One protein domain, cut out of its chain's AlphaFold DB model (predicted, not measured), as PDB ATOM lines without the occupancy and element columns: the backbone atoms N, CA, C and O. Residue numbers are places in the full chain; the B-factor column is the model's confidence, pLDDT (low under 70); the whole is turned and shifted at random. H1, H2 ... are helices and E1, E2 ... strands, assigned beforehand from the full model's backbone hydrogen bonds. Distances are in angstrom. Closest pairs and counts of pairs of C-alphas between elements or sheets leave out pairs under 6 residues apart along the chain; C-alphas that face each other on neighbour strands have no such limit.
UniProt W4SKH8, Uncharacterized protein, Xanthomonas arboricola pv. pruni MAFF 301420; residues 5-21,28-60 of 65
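What this domain is: This is residues 5 to 21 and 28 to 60 of the 65 residues of an uncharacterized protein of Xanthomonas arboricola pv. pruni MAFF 301420 (UniProt W4SKH8). Picture a drawn-out chain with a small ladder of two short strands, E1 and E2, near its middle, a short helix H1 towards one far end and the longer helix H2 towards the other. Between E2 and H2 a broad loop, residues 32 to 46, swings out and folds back, while residues 11 to 16 and 54 to 60 stick out. The 50 printed residues hold two named strands and two named helices, in the order E1 H1 E2 H2; the sheet's order is E1 - E2, antiparallel. The class is mixed, helices and strands, with under half of the residues in named elements. The whole is extended, with a radius of gyration of the C-alphas of 15.7 A, and flat, spanning 42 by 30 by 16 A.

How they stand to each other: Start at E1, residues 5 to 7, and set it beside E2, residues 28 to 31: they are antiparallel neighbours, with 149 degrees between their directions. Look for C-alphas 7 and 28, which face each other at 4.2 A. N 6 and O 29 are within hydrogen-bond range at 2.9 A, as are N 29 and O 6 at 2.9 A. H1, residues 11 to 15, is apart from H2, residues 47 to 57, and E1 is also apart from H2. In H1 and H2 every O i to N i+4 pair is within hydrogen-bond range.

Where its parts are: Find C-alpha 5 at (168.127, 125.053, 137.214), where E1 begins; it runs 6.1 A to C-alpha 7. H1 covers 6.0 A from Leu 11 to Arg 15, and E2 9.5 A from Ser 28 to Val 31. H2 begins at C-alpha 47, (164.975, 136.421, 147.056), and runs 15.1 A to C-alpha 57, (157.183, 140.037, 134.643).

The domain as a whole: The two C-alphas farthest apart, those of Glu 16 and Thr 52, are 42.1 A apart. Residues 22 to 27 are not printed; C-alphas 21 and 28 are 13.4 A apart across this cut. The link from E1 to H1 is tight, and that from E2 to H2 is long, with 15 residues. Mean pLDDT of the printed part is 95.9, and no printed residue is under 70.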
ATOM      1  N   ARG A   5     167.488 126.122 137.980       97.62
ATOM      2  CA  ARG A   5     168.127 125.053 137.214       97.62
ATOM      3  C   ARG A   5     167.169 124.522 136.166       97.62
ATOM      4  O   ARG A   5     166.017 124.240 136.475       97.62
ATOM      5  N   TYR A   6     167.677 124.318 134.959       97.88
ATOM      6  CA  TYR A   6     166.981 123.568 133.925       97.88
ATOM      7  C   TYR A   6     167.459 122.119 133.974       97.88
ATOM      8  O   TYR A   6     168.645 121.845 133.780       97.88
ATOM      9  N   THR A   7     166.544 121.202 134.281       98.00
ATOM     10  CA  THR A   7     166.830 119.768 134.413       98.00
ATOM     11  C   THR A   7     165.939 119.009 133.450       98.00
ATOM     12  O   THR A   7     164.722 119.161 133.490       98.00
ATOM     13  N   ALA A   8     166.542 118.198 132.588       97.94
ATOM     14  CA  ALA A   8     165.823 117.453 131.565       97.94
ATOM     15  C   ALA A   8     166.557 116.155 131.241       97.94
ATOM     16  O   ALA A   8     167.757 116.037 131.475       97.94
ATOM     17  N   GLN A   9     165.848 115.184 130.675       98.50
ATOM     18  CA  GLN A   9     166.485 113.988 130.135       98.50
ATOM     19  C   GLN A   9     167.121 114.289 128.777       98.50
ATOM     20  O   GLN A   9     166.563 115.033 127.969       98.50
ATOM     21  N   THR A  10     168.269 113.676 128.493       98.12
ATOM     22  CA  THR A  10     168.822 113.677 127.134       98.12
ATOM     23  C   THR A  10     167.949 112.843 126.197       98.12
ATOM     24  O   THR A  10     167.231 111.937 126.626       98.12
ATOM     25  N   LEU A  11     168.062 113.080 124.888       98.50
ATOM     26  CA  LEU A  11     167.386 112.244 123.889       98.50
ATOM     27  C   LEU A  11     167.775 110.763 124.007       98.50
ATOM     28  O   LEU A  11     166.929 109.898 123.802       98.50
ATOM     29  N   ALA A  12     169.024 110.465 124.378       98.31
ATOM     30  CA  ALA A  12     169.473 109.096 124.624       98.31
ATOM     31  C   ALA A  12     168.774 108.480 125.847       98.31
ATOM     32  O   ALA A  12     168.242 107.378 125.749       98.31
ATOM     33  N   GLN A  13     168.692 109.216 126.966       98.19
ATOM     34  CA  GLN A  13     167.966 108.771 128.163       98.19
ATOM     35  C   GLN A  13     166.495 108.470 127.853       98.19
ATOM     36  O   GLN A  13     165.997 107.413 128.238       98.19
ATOM     37  N   LEU A  14     165.831 109.346 127.096       98.44
ATOM     38  CA  LEU A  14     164.443 109.151 126.673       98.44
ATOM     39  C   LEU A  14     164.287 107.940 125.743       98.44
ATOM     40  O   LEU A  14     163.418 107.099 125.967       98.44
ATOM     41  N   ARG A  15     165.142 107.827 124.718       98.50
ATOM     42  CA  ARG A  15     165.106 106.736 123.730       98.50
ATOM     43  C   ARG A  15     165.299 105.368 124.381       98.50
ATOM     44  O   ARG A  15     164.605 104.421 124.024       98.50
ATOM     45  N   GLU A  16     166.231 105.273 125.321       98.38
ATOM     46  CA  GLU A  16     166.557 104.037 126.042       98.38
ATOM     47  C   GLU A  16     165.604 103.760 127.210       98.38
ATOM     48  O   GLU A  16     165.715 102.713 127.843       98.38
ATOM     49  N   ARG A  17     164.683 104.688 127.519       97.12
ATOM     50  CA  ARG A  17     163.857 104.662 128.738       97.12
ATOM     51  C   ARG A  17     164.718 104.451 129.986       97.12
ATOM     52  O   ARG A  17     164.384 103.655 130.865       97.12
ATOM     53  N   ARG A  18     165.865 105.133 130.037       97.31
ATOM     54  CA  ARG A  18     166.856 104.953 131.097       97.31
ATOM     55  C   ARG A  18     166.242 105.343 132.443       97.31
ATOM     56  O   ARG A  18     165.765 106.463 132.603       97.31
ATOM     57  N   ALA A  19     166.295 104.436 133.418       97.81
ATOM     58  CA  ALA A  19     165.880 104.738 134.783       97.81
ATOM     59  C   ALA A  19     166.775 105.839 135.376       97.81
ATOM     60  O   ALA A  19     168.001 105.735 135.340       97.81
ATOM     61  N   LEU A  20     166.155 106.888 135.915       97.94
ATOM     62  CA  LEU A  20     166.857 107.989 136.570       97.94
ATOM     63  C   LEU A  20     166.989 107.686 138.060       97.94
ATOM     64  O   LEU A  20     165.997 107.416 138.735       97.94
ATOM     65  N   THR A  21     168.210 107.755 138.576       97.38
ATOM     66  CA  THR A  21     168.513 107.522 139.994       97.38
ATOM     67  C   THR A  21     169.464 108.602 140.504       97.38
ATOM     68  O   THR A  21     170.067 109.310 139.699       97.38
ATOM     69  N   SER A  28     171.512 118.548 134.503       97.75
ATOM     70  CA  SER A  28     170.942 119.760 135.080       97.75
ATOM     71  C   SER A  28     171.920 120.915 134.908       97.75
ATOM     72  O   SER A  28     173.075 120.793 135.317       97.75
ATOM     73  N   SER A  29     171.466 122.039 134.359       96.75
ATOM     74  CA  SER A  29     172.285 123.237 134.138       96.75
ATOM     75  C   SER A  29     171.786 124.404 134.991       96.75
ATOM     76  O   SER A  29     170.568 124.593 135.079       96.75
ATOM     77  N   PRO A  30     172.674 125.202 135.619       97.12
ATOM     78  CA  PRO A  30     172.260 126.461 136.230       97.12
ATOM     79  C   PRO A  30     171.732 127.419 135.153       97.12
ATOM     80  O   PRO A  30     172.224 127.426 134.023       97.12
ATOM     81  N   VAL A  31     170.726 128.216 135.510       96.19
ATOM     82  CA  VAL A  31     170.131 129.235 134.639       96.19
ATOM     83  C   VAL A  31     170.361 130.598 135.271       96.19
ATOM     84  O   VAL A  31     170.053 130.809 136.443       96.19
ATOM     85  N   PHE A  32     170.917 131.516 134.487       96.12
ATOM     86  CA  PHE A  32     171.106 132.902 134.892       96.12
ATOM     87  C   PHE A  32     169.777 133.657 134.809       96.12
ATOM     88  O   PHE A  32     169.106 133.595 133.780       96.12
ATOM     89  N   ILE A  33     169.412 134.380 135.871       95.81
ATOM     90  CA  ILE A  33     168.225 135.241 135.916       95.81
ATOM     91  C   ILE A  33     168.678 136.693 135.689       95.81
ATOM     92  O   ILE A  33     169.296 137.279 136.588       95.81
ATOM     93  N   PRO A  34     168.390 137.296 134.519       94.62
ATOM     94  CA  PRO A  34     168.739 138.686 134.246       94.62
ATOM     95  C   PRO A  34     168.172 139.637 135.300       94.62
ATOM     96  O   PRO A  34     167.029 139.499 135.722       94.62
ATOM     97  N   GLY A  35     168.990 140.592 135.747       93.44
ATOM     98  CA  GLY A  35     168.600 141.557 136.779       93.44
ATOM     99  C   GLY A  35     168.607 141.021 138.216       93.44
ATOM    100  O   GLY A  35     168.415 141.813 139.132       93.44
ATOM    101  N   CYS A  36     168.862 139.723 138.438       96.19
ATOM    102  CA  CYS A  36     168.937 139.144 139.784       96.19
ATOM    103  C   CYS A  36     170.232 138.391 140.081       96.19
ATOM    104  O   CYS A  36     170.811 138.537 141.157       96.19
ATOM    105  N   SER A  37     170.649 137.520 139.160       96.50
ATOM    106  CA  SER A  37     171.739 136.584 139.406       96.50
ATOM    107  C   SER A  37     173.085 137.294 139.534       96.50
ATOM    108  O   SER A  37     173.445 138.159 138.738       96.50
ATOM    109  N   SER A  38     173.862 136.860 140.520       93.75
ATOM    110  CA  SER A  38     175.273 137.209 140.670       93.75
ATOM    111  C   SER A  38     176.164 136.293 139.823       93.75
ATOM    112  O   SER A  38     175.779 135.175 139.482       93.75
ATOM    113  N   ALA A  39     177.380 136.742 139.498       88.19
ATOM    114  CA  ALA A  39     178.362 135.972 138.726       88.19
ATOM    115  C   ALA A  39     179.058 134.869 139.561       88.19
ATOM    116  O   ALA A  39     180.274 134.703 139.507       88.19
ATOM    117  N   THR A  40     178.292 134.124 140.365       90.69
ATOM    118  CA  THR A  40     178.759 132.913 141.054       90.69
ATOM    119  C   THR A  40     178.547 131.689 140.154       90.69
ATOM    120  O   THR A  40     177.684 131.722 139.274       90.69
ATOM    121  N   PRO A  41     179.248 130.559 140.380       89.81
ATOM    122  CA  PRO A  41     179.027 129.333 139.601       89.81
ATOM    123  C   PRO A  41     177.585 128.796 139.642       89.81
ATOM    124  O   PRO A  41     177.195 128.001 138.789       89.81
ATOM    125  N   ALA A  42     176.799 129.196 140.646       93.31
ATOM    126  CA  ALA A  42     175.411 128.778 140.825       93.31
ATOM    127  C   ALA A  42     174.382 129.845 140.408       93.31
ATOM    128  O   ALA A  42     173.184 129.578 140.517       93.31
ATOM    129  N   TYR A  43     174.832 131.023 139.956       96.81
ATOM    130  CA  TYR A  43     173.992 132.175 139.620       96.81
ATOM    131  C   TYR A  43     173.010 132.561 140.733       96.81
ATOM    132  O   TYR A  43     171.825 132.798 140.479       96.81
ATOM    133  N   ASP A  44     173.509 132.622 141.973       96.44
ATOM    134  CA  ASP A  44     172.698 132.944 143.148       96.44
ATOM    135  C   ASP A  44     171.972 134.281 142.951       96.44
ATOM    136  O   ASP A  44     172.585 135.294 142.603       96.44
ATOM    137  N   CYS A  45     170.665 134.263 143.198       96.75
ATOM    138  CA  CYS A  45     169.750 135.383 143.031       96.75
ATOM    139  C   CYS A  45     169.111 135.716 144.397       96.75
ATOM    140  O   CYS A  45     168.539 134.825 145.045       96.75
ATOM    141  N   PRO A  46     169.238 136.953 144.914       96.69
ATOM    142  CA  PRO A  46     168.587 137.349 146.159       96.69
ATOM    143  C   PRO A  46     167.064 137.239 146.052       96.69
ATOM    144  O   PRO A  46     166.464 137.722 145.098       96.69
ATOM    145  N   LEU A  47     166.429 136.626 147.056       95.62
ATOM    146  CA  LEU A  47     164.975 136.421 147.056       95.62
ATOM    147  C   LEU A  47     164.178 137.734 146.902       95.62
ATOM    148  O   LEU A  47     163.259 137.738 146.089       95.62
ATOM    149  N   PRO A  48     164.514 138.846 147.594       96.50
ATOM    150  CA  PRO A  48     163.770 140.096 147.426       96.50
ATOM    151  C   PRO A  48     163.834 140.634 145.993       96.50
ATOM    152  O   PRO A  48     162.821 141.049 145.446       96.50
ATOM    153  N   THR A  49     165.008 140.563 145.356       96.81
ATOM    154  CA  THR A  49     165.194 140.981 143.960       96.81
ATOM    155  C   THR A  49     164.393 140.103 143.005       96.81
ATOM    156  O   THR A  49     163.762 140.620 142.087       96.81
ATOM    157  N   LEU A  50     164.370 138.786 143.237       96.62
ATOM    158  CA  LEU A  50     163.563 137.874 142.433       96.62
ATOM    159  C   LEU A  50     162.072 138.191 142.529       96.62
ATOM    160  O   LEU A  50     161.405 138.207 141.502       96.62
ATOM    161  N   ALA A  51     161.563 138.433 143.740       95.81
ATOM    162  CA  ALA A  51     160.154 138.746 143.957       95.81
ATOM    163  C   ALA A  51     159.739 139.982 143.146       95.81
ATOM    164  O   ALA A  51     158.809 139.903 142.352       95.81
ATOM    165  N   THR A  52     160.516 141.069 143.227       96.62
ATOM    166  CA  THR A  52     160.264 142.283 142.434       96.62
ATOM    167  C   THR A  52     160.297 142.028 140.925       96.62
ATOM    168  O   THR A  52     159.487 142.588 140.192       96.62
ATOM    169  N   LEU A  53     161.217 141.187 140.438       95.69
ATOM    170  CA  LEU A  53     161.279 140.850 139.012       95.69
ATOM    171  C   LEU A  53     160.081 140.017 138.556       95.69
ATOM    172  O   LEU A  53     159.597 140.226 137.451       95.69
ATOM    173  N   ILE A  54     159.616 139.081 139.384       94.50
ATOM    174  CA  ILE A  54     158.445 138.255 139.082       94.50
ATOM    175  C   ILE A  54     157.184 139.121 139.044       94.50
ATOM    176  O   ILE A  54     156.445 139.039 138.068       94.50
ATOM    177  N   ASP A  55     156.988 139.993 140.036       93.88
ATOM    178  CA  ASP A  55     155.845 140.917 140.084       93.88
ATOM    179  C   ASP A  55     155.796 141.835 138.851       93.88
ATOM    180  O   ASP A  55     154.722 142.172 138.367       93.88
ATOM    181  N   ALA A  56     156.960 142.221 138.319       93.69
ATOM    182  CA  ALA A  56     157.056 143.021 137.099       93.69
ATOM    183  C   ALA A  56     156.893 142.205 135.802       93.69
ATOM    184  O   ALA A  56     156.544 142.771 134.766       93.69
ATOM    185  N   ALA A  57     157.197 140.903 135.823       93.88
ATOM    186  CA  ALA A  57     157.183 140.037 134.643       93.88
ATOM    187  C   ALA A  57     155.843 139.320 134.423       93.88
ATOM    188  O   ALA A  57     155.553 138.908 133.298       93.88
ATOM    189  N   ILE A  58     155.050 139.133 135.479       92.75
ATOM    190  CA  ILE A  58     153.739 138.487 135.410       92.75
ATOM    191  C   ILE A  58     152.662 139.548 135.194       92.75
ATOM    192  O   ILE A  58     152.544 140.492 135.969       92.75
ATOM    193  N   ASP A  59     151.833 139.361 134.167       92.38
ATOM    194  CA  ASP A  59     150.632 140.170 133.983       92.38
ATOM    195  C   ASP A  59     149.538 139.703 134.967       92.38
ATOM    196  O   ASP A  59     149.059 138.564 134.860       92.38
ATOM    197  N   PRO A  60     149.121 140.557 135.923       90.06
ATOM    198  CA  PRO A  60     148.154 140.182 136.946       90.06
ATOM    199  C   PRO A  60     146.758 139.896 136.386       90.06
ATOM    200  O   PRO A  60     145.958 139.262 137.072       90.06
TER     201      PRO A  60